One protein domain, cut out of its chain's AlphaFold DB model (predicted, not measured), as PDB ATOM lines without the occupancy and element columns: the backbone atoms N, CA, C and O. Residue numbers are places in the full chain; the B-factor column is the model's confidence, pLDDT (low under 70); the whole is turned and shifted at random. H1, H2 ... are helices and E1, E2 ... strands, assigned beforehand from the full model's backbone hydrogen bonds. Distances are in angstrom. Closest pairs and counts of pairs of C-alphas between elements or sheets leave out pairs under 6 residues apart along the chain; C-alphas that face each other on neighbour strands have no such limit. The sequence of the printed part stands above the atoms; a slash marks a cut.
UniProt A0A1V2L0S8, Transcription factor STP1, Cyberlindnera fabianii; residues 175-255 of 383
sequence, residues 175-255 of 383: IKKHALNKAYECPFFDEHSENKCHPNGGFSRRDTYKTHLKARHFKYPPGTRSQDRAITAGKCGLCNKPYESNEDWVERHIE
ATOM      1  N   ILE A 175       0.074 -15.872 -27.577       78.94
ATOM      2  CA  ILE A 175       0.515 -17.217 -27.180       78.94
ATOM      3  C   ILE A 175       0.173 -17.484 -25.707       78.94
ATOM      4  O   ILE A 175      -0.385 -18.523 -25.372       78.94
ATOM      5  N   LYS A 176       0.390 -16.507 -24.815       70.62
ATOM      6  CA  LYS A 176       0.059 -16.632 -23.384       70.62
ATOM      7  C   LYS A 176      -1.446 -16.753 -23.106       70.62
ATOM      8  O   LYS A 176      -1.830 -17.215 -22.034       70.62
ATOM      9  N   LYS A 177      -2.315 -16.365 -24.049       71.94
ATOM     10  CA  LYS A 177      -3.765 -16.624 -23.971       71.94
ATOM     11  C   LYS A 177      -4.083 -18.114 -24.152       71.94
ATOM     12  O   LYS A 177      -5.070 -18.575 -23.586       71.94
ATOM     13  N   HIS A 178      -3.249 -18.826 -24.912       73.44
ATOM     14  CA  HIS A 178      -3.369 -20.253 -25.211       73.44
ATOM     15  C   HIS A 178      -2.544 -21.149 -24.284       73.44
ATOM     16  O   HIS A 178      -2.624 -22.367 -24.401       73.44
ATOM     17  N   ALA A 179      -1.778 -20.574 -23.354       78.44
ATOM     18  CA  ALA A 179      -1.111 -21.359 -22.329       78.44
ATOM     19  C   ALA A 179      -2.155 -22.185 -21.560       78.44
ATOM     20  O   ALA A 179      -3.102 -21.623 -20.999       78.44
ATOM     21  N   LEU A 180      -1.972 -23.509 -21.569       75.50
ATOM     22  CA  LEU A 180      -2.816 -24.460 -20.841       75.50
ATOM     23  C   LEU A 180      -2.812 -24.123 -19.346       75.50
ATOM     24  O   LEU A 180      -3.865 -24.001 -18.727       75.50
ATOM     25  N   ASN A 181      -1.620 -23.835 -18.820       80.44
ATOM     26  CA  ASN A 181      -1.425 -23.425 -17.440       80.44
ATOM     27  C   ASN A 181      -1.510 -21.904 -17.343       80.44
ATOM     28  O   ASN A 181      -0.656 -21.161 -17.841       80.44
ATOM     29  N   LYS A 182      -2.563 -21.422 -16.690       85.88
ATOM     30  CA  LYS A 182      -2.764 -19.996 -16.456       85.88
ATOM     31  C   LYS A 182      -2.187 -19.630 -15.098       85.88
ATOM     32  O   LYS A 182      -2.351 -20.339 -14.123       85.88
ATOM     33  N   ALA A 183      -1.528 -18.479 -15.011       87.69
ATOM     34  CA  ALA A 183      -0.842 -18.089 -13.776       87.69
ATOM     35  C   ALA A 183      -1.764 -17.730 -12.603       87.69
ATOM     36  O   ALA A 183      -1.265 -17.563 -11.486       87.69
ATOM     37  N   TYR A 184      -3.055 -17.527 -12.864       91.38
ATOM     38  CA  TYR A 184      -4.046 -17.162 -11.861       91.38
ATOM     39  C   TYR A 184      -5.294 -18.008 -12.068       91.38
ATOM     40  O   TYR A 184      -6.021 -17.810 -13.038       91.38
ATOM     41  N   GLU A 185      -5.550 -18.930 -11.158       92.06
ATOM     42  CA  GLU A 185      -6.719 -19.804 -11.199       92.06
ATOM     43  C   GLU A 185      -7.762 -19.318 -10.200       92.06
ATOM     44  O   GLU A 185      -7.430 -18.809  -9.123       92.06
ATOM     45  N   CYS A 186      -9.035 -19.406 -10.583       93.50
ATOM     46  CA  CYS A 186     -10.114 -19.090  -9.665       93.50
ATOM     47  C   CYS A 186     -10.270 -20.257  -8.686       93.50
ATOM     48  O   CYS A 186     -10.625 -21.347  -9.123       93.50
ATOM     49  N   PRO A 187     -10.074 -20.061  -7.371       91.12
ATOM     50  CA  PRO A 187     -10.204 -21.163  -6.420       91.12
ATOM     51  C   PRO A 187     -11.657 -21.624  -6.227       91.12
ATOM     52  O   PRO A 187     -11.913 -22.605  -5.541       91.12
ATOM     53  N   PHE A 188     -12.606 -20.892  -6.812       89.69
ATOM     54  CA  PHE A 188     -14.031 -21.198  -6.813       89.69
ATOM     55  C   PHE A 188     -14.469 -21.915  -8.097       89.69
ATOM     56  O   PHE A 188     -15.661 -22.154  -8.279       89.69
ATOM     57  N   PHE A 189     -13.548 -22.165  -9.032       92.12
ATOM     58  CA  PHE A 189     -13.880 -22.836 -10.277       92.12
ATOM     59  C   PHE A 189     -14.021 -24.338 -10.043       92.12
ATOM     60  O   PHE A 189     -13.080 -24.995  -9.609       92.12
ATOM     61  N   ASP A 190     -15.194 -24.862 -10.385       89.81
ATOM     62  CA  ASP A 190     -15.458 -26.291 -10.476       89.81
ATOM     63  C   ASP A 190     -15.917 -26.611 -11.900       89.81
ATOM     64  O   ASP A 190     -16.937 -26.097 -12.376       89.81
ATOM     65  N   GLU A 191     -15.145 -27.455 -12.580       89.25
ATOM     66  CA  GLU A 191     -15.402 -27.875 -13.954       89.25
ATOM     67  C   GLU A 191     -16.720 -28.649 -14.093       89.25
ATOM     68  O   GLU A 191     -17.367 -28.554 -15.140       89.25
ATOM     69  N   HIS A 192     -17.150 -29.350 -13.042       88.56
ATOM     70  CA  HIS A 192     -18.351 -30.187 -13.047       88.56
ATOM     71  C   HIS A 192     -19.608 -29.427 -12.615       88.56
ATOM     72  O   HIS A 192     -20.720 -29.920 -12.798       88.56
ATOM     73  N   SER A 193     -19.455 -28.218 -12.072       88.00
ATOM     74  CA  SER A 193     -20.595 -27.402 -11.666       88.00
ATOM     75  C   SER A 193     -21.376 -26.886 -12.882       88.00
ATOM     76  O   SER A 193     -20.805 -26.452 -13.883       88.00
ATOM     77  N   GLU A 194     -22.707 -26.892 -12.801       85.56
ATOM     78  CA  GLU A 194     -23.571 -26.317 -13.844       85.56
ATOM     79  C   GLU A 194     -23.427 -24.781 -13.906       85.56
ATOM     80  O   GLU A 194     -23.508 -24.163 -14.965       85.56
ATOM     81  N   ASN A 195     -23.096 -24.165 -12.767       85.69
ATOM     82  CA  ASN A 195     -22.964 -22.719 -12.594       85.69
ATOM     83  C   ASN A 195     -21.500 -22.257 -12.598       85.69
ATOM     84  O   ASN A 195     -21.049 -21.553 -11.688       85.69
ATOM     85  N   LYS A 196     -20.748 -22.634 -13.637       89.75
ATOM     86  CA  LYS A 196     -19.338 -22.241 -13.791       89.75
ATOM     87  C   LYS A 196     -19.226 -20.716 -13.823       89.75
ATOM     88  O   LYS A 196     -19.833 -20.050 -14.664       89.75
ATOM     89  N   CYS A 197     -18.409 -20.130 -12.947       90.31
ATOM     90  CA  CYS A 197     -18.257 -18.672 -12.900       90.31
ATOM     91  C   CYS A 197     -17.502 -18.099 -14.120       90.31
ATOM     92  O   CYS A 197     -17.557 -16.888 -14.361       90.31
ATOM     93  N   HIS A 198     -16.821 -18.953 -14.897       88.19
ATOM     94  CA  HIS A 198     -16.185 -18.657 -16.184       88.19
ATOM     95  C   HIS A 198     -15.834 -19.966 -16.935       88.19
ATOM     96  O   HIS A 198     -15.842 -21.024 -16.311       88.19
ATOM     97  N   PRO A 199     -15.510 -19.935 -18.244       85.44
ATOM     98  CA  PRO A 199     -15.376 -21.163 -19.043       85.44
ATOM     99  C   PRO A 199     -14.060 -21.943 -18.866       85.44
ATOM    100  O   PRO A 199     -14.056 -23.150 -19.058       85.44
ATOM    101  N   ASN A 200     -12.943 -21.287 -18.530       82.94
ATOM    102  CA  ASN A 200     -11.600 -21.888 -18.637       82.94
ATOM    103  C   ASN A 200     -10.834 -22.030 -17.305       82.94
ATOM    104  O   ASN A 200      -9.621 -22.212 -17.354       82.94
ATOM    105  N   GLY A 201     -11.448 -21.823 -16.139       82.88
ATOM    106  CA  GLY A 201     -10.813 -22.032 -14.818       82.88
ATOM    107  C   GLY A 201      -9.661 -21.105 -14.392       82.88
ATOM    108  O   GLY A 201      -9.483 -20.843 -13.203       82.88
ATOM    109  N   GLY A 202      -8.961 -20.457 -15.331       89.69
ATOM    110  CA  GLY A 202      -7.951 -19.444 -15.016       89.69
ATOM    111  C   GLY A 202      -7.923 -18.192 -15.898       89.69
ATOM    112  O   GLY A 202      -8.603 -18.069 -16.927       89.69
ATOM    113  N   PHE A 203      -7.043 -17.278 -15.501       91.50
ATOM    114  CA  PHE A 203      -6.771 -15.964 -16.069       91.50
ATOM    115  C   PHE A 203      -5.270 -15.805 -16.336       91.50
ATOM    116  O   PHE A 203      -4.423 -16.164 -15.519       91.50
ATOM    117  N   SER A 204      -4.922 -15.210 -17.476       88.19
ATOM    118  CA  SER A 204      -3.521 -14.910 -17.805       88.19
ATOM    119  C   SER A 204      -2.987 -13.682 -17.060       88.19
ATOM    120  O   SER A 204      -1.774 -13.536 -16.901       88.19
ATOM    121  N   ARG A 205      -3.881 -12.793 -16.609       90.06
ATOM    122  CA  ARG A 205      -3.558 -11.514 -15.970       90.06
ATOM    123  C   ARG A 205      -4.147 -11.414 -14.561       90.06
ATOM    124  O   ARG A 205      -5.248 -11.899 -14.298       90.06
ATOM    125  N   ARG A 206      -3.430 -10.708 -13.676       91.38
ATOM    126  CA  ARG A 206      -3.850 -10.472 -12.284       91.38
ATOM    127  C   ARG A 206      -5.053  -9.535 -12.189       91.38
ATOM    128  O   ARG A 206      -5.944  -9.786 -11.391       91.38
ATOM    129  N   ASP A 207      -5.091  -8.471 -12.988       92.44
ATOM    130  CA  ASP A 207      -6.179  -7.486 -12.966       92.44
ATOM    131  C   ASP A 207      -7.530  -8.123 -13.314       92.44
ATOM    132  O   ASP A 207      -8.510  -7.954 -12.582       92.44
ATOM    133  N   THR A 208      -7.564  -8.944 -14.367       94.06
ATOM    134  CA  THR A 208      -8.761  -9.700 -14.748       94.06
ATOM    135  C   THR A 208      -9.182 -10.699 -13.676       94.06
ATOM    136  O   THR A 208     -10.372 -10.845 -13.420       94.06
ATOM    137  N   TYR A 209      -8.213 -11.338 -13.015       94.94
ATOM    138  CA  TYR A 209      -8.470 -12.264 -11.914       94.94
ATOM    139  C   TYR A 209      -9.088 -11.552 -10.702       94.94
ATOM    140  O   TYR A 209     -10.170 -11.929 -10.256       94.94
ATOM    141  N   LYS A 210      -8.470 -10.464 -10.218       94.81
ATOM    142  CA  LYS A 210      -9.000  -9.684  -9.089       94.81
ATOM    143  C   LYS A 210     -10.393  -9.134  -9.405       94.81
ATOM    144  O   LYS A 210     -11.298  -9.246  -8.587       94.81
ATOM    145  N   THR A 211     -10.599  -8.595 -10.607       95.88
ATOM    146  CA  THR A 211     -11.912  -8.071 -11.026       95.88
ATOM    147  C   THR A 211     -12.983  -9.161 -11.041       95.88
ATOM    148  O   THR A 211     -14.096  -8.934 -10.571       95.88
ATOM    149  N   HIS A 212     -12.646 -10.357 -11.529       95.69
ATOM    150  CA  HIS A 212     -13.547 -11.505 -11.516       95.69
ATOM    151  C   HIS A 212     -13.964 -11.892 -10.092       95.69
ATOM    152  O   HIS A 212     -15.162 -11.997  -9.823       95.69
ATOM    153  N   LEU A 213     -12.998 -12.026  -9.176       95.62
ATOM    154  CA  LEU A 213     -13.272 -12.328  -7.772       95.62
ATOM    155  C   LEU A 213     -14.258 -11.323  -7.171       95.62
ATOM    156  O   LEU A 213     -15.288 -11.712  -6.620       95.62
ATOM    157  N   LYS A 214     -13.994 -10.027  -7.364       95.56
ATOM    158  CA  LYS A 214     -14.829  -8.940  -6.839       95.56
ATOM    159  C   LYS A 214     -16.237  -8.902  -7.416       95.56
ATOM    160  O   LYS A 214     -17.148  -8.451  -6.734       95.56
ATOM    161  N   ALA A 215     -16.419  -9.322  -8.664       94.31
ATOM    162  CA  ALA A 215     -17.715  -9.276  -9.331       94.31
ATOM    163  C   ALA A 215     -18.573 -10.523  -9.071       94.31
ATOM    164  O   ALA A 215     -19.797 -10.424  -9.077       94.31
ATOM    165  N   ARG A 216     -17.947 -11.696  -8.906       95.19
ATOM    166  CA  ARG A 216     -18.652 -12.986  -8.838       95.19
ATOM    167  C   ARG A 216     -18.682 -13.604  -7.448       95.19
ATOM    168  O   ARG A 216     -19.657 -14.267  -7.116       95.19
ATOM    169  N   HIS A 217     -17.642 -13.392  -6.647       95.62
ATOM    170  CA  HIS A 217     -17.455 -14.102  -5.380       95.62
ATOM    171  C   HIS A 217     -17.536 -13.194  -4.151       95.62
ATOM    172  O   HIS A 217     -17.611 -13.701  -3.035       95.62
ATOM    173  N   PHE A 218     -17.589 -11.876  -4.336       97.38
ATOM    174  CA  PHE A 218     -17.897 -10.933  -3.267       97.38
ATOM    175  C   PHE A 218     -19.383 -10.566  -3.300       97.38
ATOM    176  O   PHE A 218     -19.877 -10.008  -4.282       97.38
ATOM    177  N   LYS A 219     -20.111 -10.901  -2.234       97.25
ATOM    178  CA  LYS A 219     -21.536 -10.587  -2.096       97.25
ATOM    179  C   LYS A 219     -21.676  -9.192  -1.496       97.25
ATOM    180  O   LYS A 219     -21.432  -8.997  -0.305       97.25
ATOM    181  N   TYR A 220     -22.078  -8.237  -2.327       97.38
ATOM    182  CA  TYR A 220     -22.447  -6.897  -1.875       97.38
ATOM    183  C   TYR A 220     -23.847  -6.910  -1.241       97.38
ATOM    184  O   TYR A 220     -24.687  -7.725  -1.640       97.38
ATOM    185  N   PRO A 221     -24.122  -6.025  -0.270       96.19
ATOM    186  CA  PRO A 221     -25.471  -5.833   0.242       96.19
ATOM    187  C   PRO A 221     -26.434  -5.384  -0.877       96.19
ATOM    188  O   PRO A 221     -26.017  -4.798  -1.881       96.19
ATOM    189  N   PRO A 222     -27.739  -5.679  -0.747       95.75
ATOM    190  CA  PRO A 222     -28.718  -5.284  -1.750       95.75
ATOM    191  C   PRO A 222     -28.758  -3.757  -1.890       95.75
ATOM    192  O   PRO A 222     -28.748  -3.031  -0.899       95.75
ATOM    193  N   GLY A 223     -28.802  -3.274  -3.132       96.00
ATOM    194  CA  GLY A 223     -28.837  -1.841  -3.442       96.00
ATOM    195  C   GLY A 223     -27.472  -1.180  -3.660       96.00
ATOM    196  O   GLY A 223     -27.435  -0.007  -4.024       96.00
ATOM    197  N   THR A 224     -26.350  -1.898  -3.516       96.38
ATOM    198  CA  THR A 224     -25.024  -1.331  -3.813       96.38
ATOM    199  C   THR A 224     -24.889  -0.967  -5.290       96.38
ATOM    200  O   THR A 224     -24.938  -1.823  -6.181       96.38
ATOM    201  N   ARG A 225     -24.661   0.320  -5.564       96.25
ATOM    202  CA  ARG A 225     -24.405   0.825  -6.917       96.25
ATOM    203  C   ARG A 225     -22.972   0.513  -7.327       96.25
ATOM    204  O   ARG A 225     -22.091   0.354  -6.491       96.25
ATOM    205  N   SER A 226     -22.707   0.469  -8.633       93.25
ATOM    206  CA  SER A 226     -21.368   0.165  -9.163       93.25
ATOM    207  C   SER A 226     -20.273   1.117  -8.674       93.25
ATOM    208  O   SER A 226     -19.143   0.674  -8.497       93.25
ATOM    209  N   GLN A 227     -20.609   2.389  -8.444       94.69
ATOM    210  CA  GLN A 227     -19.677   3.415  -7.957       94.69
ATOM    211  C   GLN A 227     -19.274   3.182  -6.493       94.69
ATOM    212  O   GLN A 227     -18.121   3.399  -6.135       94.69
ATOM    213  N   ASP A 228     -20.186   2.645  -5.682       94.75
ATOM    214  CA  ASP A 228     -19.977   2.479  -4.241       94.75
ATOM    215  C   ASP A 228     -19.257   1.167  -3.896       94.75
ATOM    216  O   ASP A 228     -18.834   0.968  -2.759       94.75
ATOM    217  N   ARG A 229     -19.067   0.260  -4.867       94.31
ATOM    218  CA  ARG A 229     -18.461  -1.071  -4.650       94.31
ATOM    219  C   ARG A 229     -17.053  -1.021  -4.059       94.31
ATOM    220  O   ARG A 229     -16.663  -1.960  -3.373       94.31
ATOM    221  N   ALA A 230     -16.302   0.046  -4.327       90.81
ATOM    222  CA  ALA A 230     -14.956   0.226  -3.787       90.81
ATOM    223  C   ALA A 230     -14.958   0.355  -2.250       90.81
ATOM    224  O   ALA A 230     -14.093  -0.195  -1.578       90.81
ATOM    225  N   ILE A 231     -15.960   1.047  -1.706       93.06
ATOM    226  CA  ILE A 231     -16.033   1.445  -0.290       93.06
ATOM    227  C   ILE A 231     -17.036   0.574   0.477       93.06
ATOM    228  O   ILE A 231     -16.991   0.473   1.698       93.06
ATOM    229  N   THR A 232     -17.967  -0.062  -0.231       96.06
ATOM    230  CA  THR A 232     -19.042  -0.822   0.398       96.06
ATOM    231  C   THR A 232     -18.528  -2.142   0.961       96.06
ATOM    232  O   THR A 232     -18.069  -3.015   0.217       96.06
ATOM    233  N   ALA A 233     -18.707  -2.306   2.270       97.31
ATOM    234  CA  ALA A 233     -18.513  -3.565   2.965       97.31
ATOM    235  C   ALA A 233     -19.398  -4.673   2.375       97.31
ATOM    236  O   ALA A 233     -20.531  -4.446   1.944       97.31
ATOM    237  N   GLY A 234     -18.897  -5.900   2.386       97.12
ATOM    238  CA  GLY A 234     -19.600  -7.051   1.829       97.12
ATOM    239  C   GLY A 234     -19.203  -8.345   2.513       97.12
ATOM    240  O   GLY A 234     -18.587  -8.340   3.577       97.12
ATOM    241  N   LYS A 235     -19.611  -9.474   1.935       97.69
ATOM    242  CA  LYS A 235     -19.374 -10.804   2.509       97.69
ATOM    243  C   LYS A 235     -18.728 -11.732   1.491       97.69
ATOM    244  O   LYS A 235     -19.044 -11.684   0.301       97.69
ATOM    245  N   CYS A 236     -17.856 -12.618   1.961       97.50
ATOM    246  CA  CYS A 236     -17.273 -13.658   1.116       97.50
ATOM    247  C   CYS A 236     -18.361 -14.622   0.615       97.50
ATOM    248  O   CYS A 236     -19.190 -15.088   1.391       97.50
ATOM    249  N   GLY A 237     -18.356 -14.961  -0.671       94.44
ATOM    250  CA  GLY A 237     -19.378 -15.817  -1.273       94.44
ATOM    251  C   GLY A 237     -19.395 -17.261  -0.762       94.44
ATOM    252  O   GLY A 237     -20.459 -17.877  -0.801       94.44
ATOM    253  N   LEU A 238     -18.255 -17.761  -0.267       91.31
ATOM    254  CA  LEU A 238     -18.101 -19.113   0.279       91.31
ATOM    255  C   LEU A 238     -18.370 -19.158   1.788       91.31
ATOM    256  O   LEU A 238     -19.363 -19.724   2.229       91.31
ATOM    257  N   CYS A 239     -17.486 -18.545   2.584       95.62
ATOM    258  CA  CYS A 239     -17.544 -18.635   4.046       95.62
ATOM    259  C   CYS A 239     -18.501 -17.614   4.685       95.62
ATOM    260  O   CYS A 239     -18.715 -17.649   5.890       95.62
ATOM    261  N   ASN A 240     -19.058 -16.680   3.903       96.31
ATOM    262  CA  ASN A 240     -19.974 -15.623   4.353       96.31
ATOM    263  C   ASN A 240     -19.425 -14.687   5.451       96.31
ATOM    264  O   ASN A 240     -20.185 -13.880   5.992       96.31
ATOM    265  N   LYS A 241     -18.113 -14.720   5.733       96.94
ATOM    266  CA  LYS A 241     -17.454 -13.760   6.631       96.94
ATOM    267  C   LYS A 241     -17.555 -12.332   6.059       96.94
ATOM    268  O   LYS A 241     -17.402 -12.172   4.841       96.94
ATOM    269  N   PRO A 242     -17.849 -11.318   6.894       97.56
ATOM    270  CA  PRO A 242     -17.934  -9.925   6.467       97.56
ATOM    271  C   PRO A 242     -16.547  -9.281   6.337       97.56
ATOM    272  O   PRO A 242     -15.638  -9.612   7.091       97.56
ATOM    273  N   TYR A 243     -16.418  -8.338   5.404       97.69
ATOM    274  CA  TYR A 243     -15.215  -7.539   5.160       97.69
ATOM    275  C   TYR A 243     -15.598  -6.083   4.933       97.69
ATOM    276  O   TYR A 243     -16.608  -5.802   4.284       97.69
ATOM    277  N   GLU A 244     -14.778  -5.171   5.446       96.31
ATOM    278  CA  GLU A 244     -15.007  -3.727   5.353       96.31
ATOM    279  C   GLU A 244     -14.794  -3.196   3.930       96.31
ATOM    280  O   GLU A 244     -15.541  -2.343   3.466       96.31
ATOM    281  N   SER A 245     -13.827  -3.763   3.206       95.38
ATOM    282  CA  SER A 245     -13.519  -3.407   1.822       95.38
ATOM    283  C   SER A 245     -13.353  -4.659   0.962       95.38
ATOM    284  O   SER A 245     -12.899  -5.713   1.418       95.38
ATOM    285  N   ASN A 246     -13.707  -4.533  -0.318       95.62
ATOM    286  CA  ASN A 246     -13.481  -5.585  -1.302       95.62
ATOM    287  C   ASN A 246     -11.971  -5.846  -1.517       95.62
ATOM    288  O   ASN A 246     -11.586  -6.976  -1.817       95.62
ATOM    289  N   GLU A 247     -11.117  -4.826  -1.368       95.06
ATOM    290  CA  GLU A 247      -9.671  -4.949  -1.532       95.06
ATOM    291  C   GLU A 247      -9.076  -5.787  -0.396       95.06
ATOM    292  O   GLU A 247      -8.332  -6.732  -0.659       95.06
ATOM    293  N   ASP A 248      -9.476  -5.501   0.845       95.62
ATOM    294  CA  ASP A 248      -9.074  -6.253   2.040       95.62
ATOM    295  C   ASP A 248      -9.453  -7.738   1.914       95.62
ATOM    296  O   ASP A 248      -8.628  -8.631   2.127       95.62
ATOM    297  N   TRP A 249     -10.668  -8.004   1.428       97.00
ATOM    298  CA  TRP A 249     -11.134  -9.356   1.135       97.00
ATOM    299  C   TRP A 249     -10.274 -10.076   0.082       97.00
ATOM    300  O   TRP A 249      -9.873 -11.221   0.287       97.00
ATOM    301  N   VAL A 250      -9.950  -9.444  -1.052       95.75
ATOM    302  CA  VAL A 250      -9.113 -10.116  -2.064       95.75
ATOM    303  C   VAL A 250      -7.713 -10.389  -1.518       95.75
ATOM    304  O   VAL A 250      -7.178 -11.474  -1.740       95.75
ATOM    305  N   GLU A 251      -7.101  -9.425  -0.834       93.88
ATOM    306  CA  GLU A 251      -5.678  -9.493  -0.501       93.88
ATOM    307  C   GLU A 251      -5.363 -10.313   0.745       93.88
ATOM    308  O   GLU A 251      -4.375 -11.045   0.752       93.88
ATOM    309  N   ARG A 252      -6.180 -10.208   1.792       94.44
ATOM    310  CA  ARG A 252      -5.957 -10.964   3.029       94.44
ATOM    311  C   ARG A 252      -6.715 -12.273   3.018       94.44
ATOM    312  O   ARG A 252      -6.132 -13.325   3.248       94.44
ATOM    313  N   HIS A 253      -7.992 -12.237   2.656       95.56
ATOM    314  CA  HIS A 253      -8.814 -13.431   2.777       95.56
ATOM    315  C   HIS A 253      -8.573 -14.458   1.665       95.56
ATOM    316  O   HIS A 253      -8.436 -15.646   1.955       95.56
ATOM    317  N   ILE A 254      -8.504 -14.022   0.401       95.25
ATOM    318  CA  ILE A 254      -8.259 -14.931  -0.731       95.25
ATOM    319  C   ILE A 254      -6.760 -15.114  -0.979       95.25
ATOM    320  O   ILE A 254      -6.264 -16.231  -0.868       95.25
ATOM    321  N   GLU A 255      -6.013 -14.045  -1.275       93.19
ATOM    322  CA  GLU A 255      -4.571 -14.147  -1.555       93.19
ATOM    323  C   GLU A 255      -3.760 -14.578  -0.319       93.19
ATOM    324  O   GLU A 255      -2.712 -15.198  -0.493       93.19
TER     325      GLU A 255
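AT A GLANCE: This is residues 175 to 255 of the 383 residues of the protein "Transcription factor STP1" of Cyberlindnera fabianii (UniProt A0A1V2L0S8). There is little regular structure: helices H2 and H3 meet nearly at right angles, strand E1 pairs with short stretches, long loops link H1 to H2 and H2 to E1, and small H1 lies at one far end. The 81 printed residues, mostly helix in class with 27 in named elements, run H1, H2, E1, H3. The whole is compact, radius of gyration of the C-alphas 13.5 A, spanning 38 by 25 by 22 A.

IN THESE COORDINATES: H1, residues 175 to 178, begins at C-alpha 175 (0.515, -17.217, -27.180). H2, residues 206 to 216, measures 15.4 A from first to last C-alpha. E1 is residues 234 to 236. H3, residues 246 to 254, measures 10.7 A and ends at C-alpha 254 (-8.259, -14.931, -0.731).

HOW THE PARTS SIT: H2 and H3 touch, about perpendicular at 78 degrees; their closest C-alphas, Lys 214 and Asn 246, are 6.6 A apart. E1 pairs with no named strand, but antiparallel with residues 218 to 219 and 242 to 243. H1 is apart from H2, E1 and H3. Every O i to N i+4 pair is within hydrogen-bond range in H2, 4 of 5 in H3; H1 is too short for one.

THE WHOLE: The printed part has no cut. Links H1 to H2 and H2 to E1 are long. No printed residue is under 70 in pLDDT.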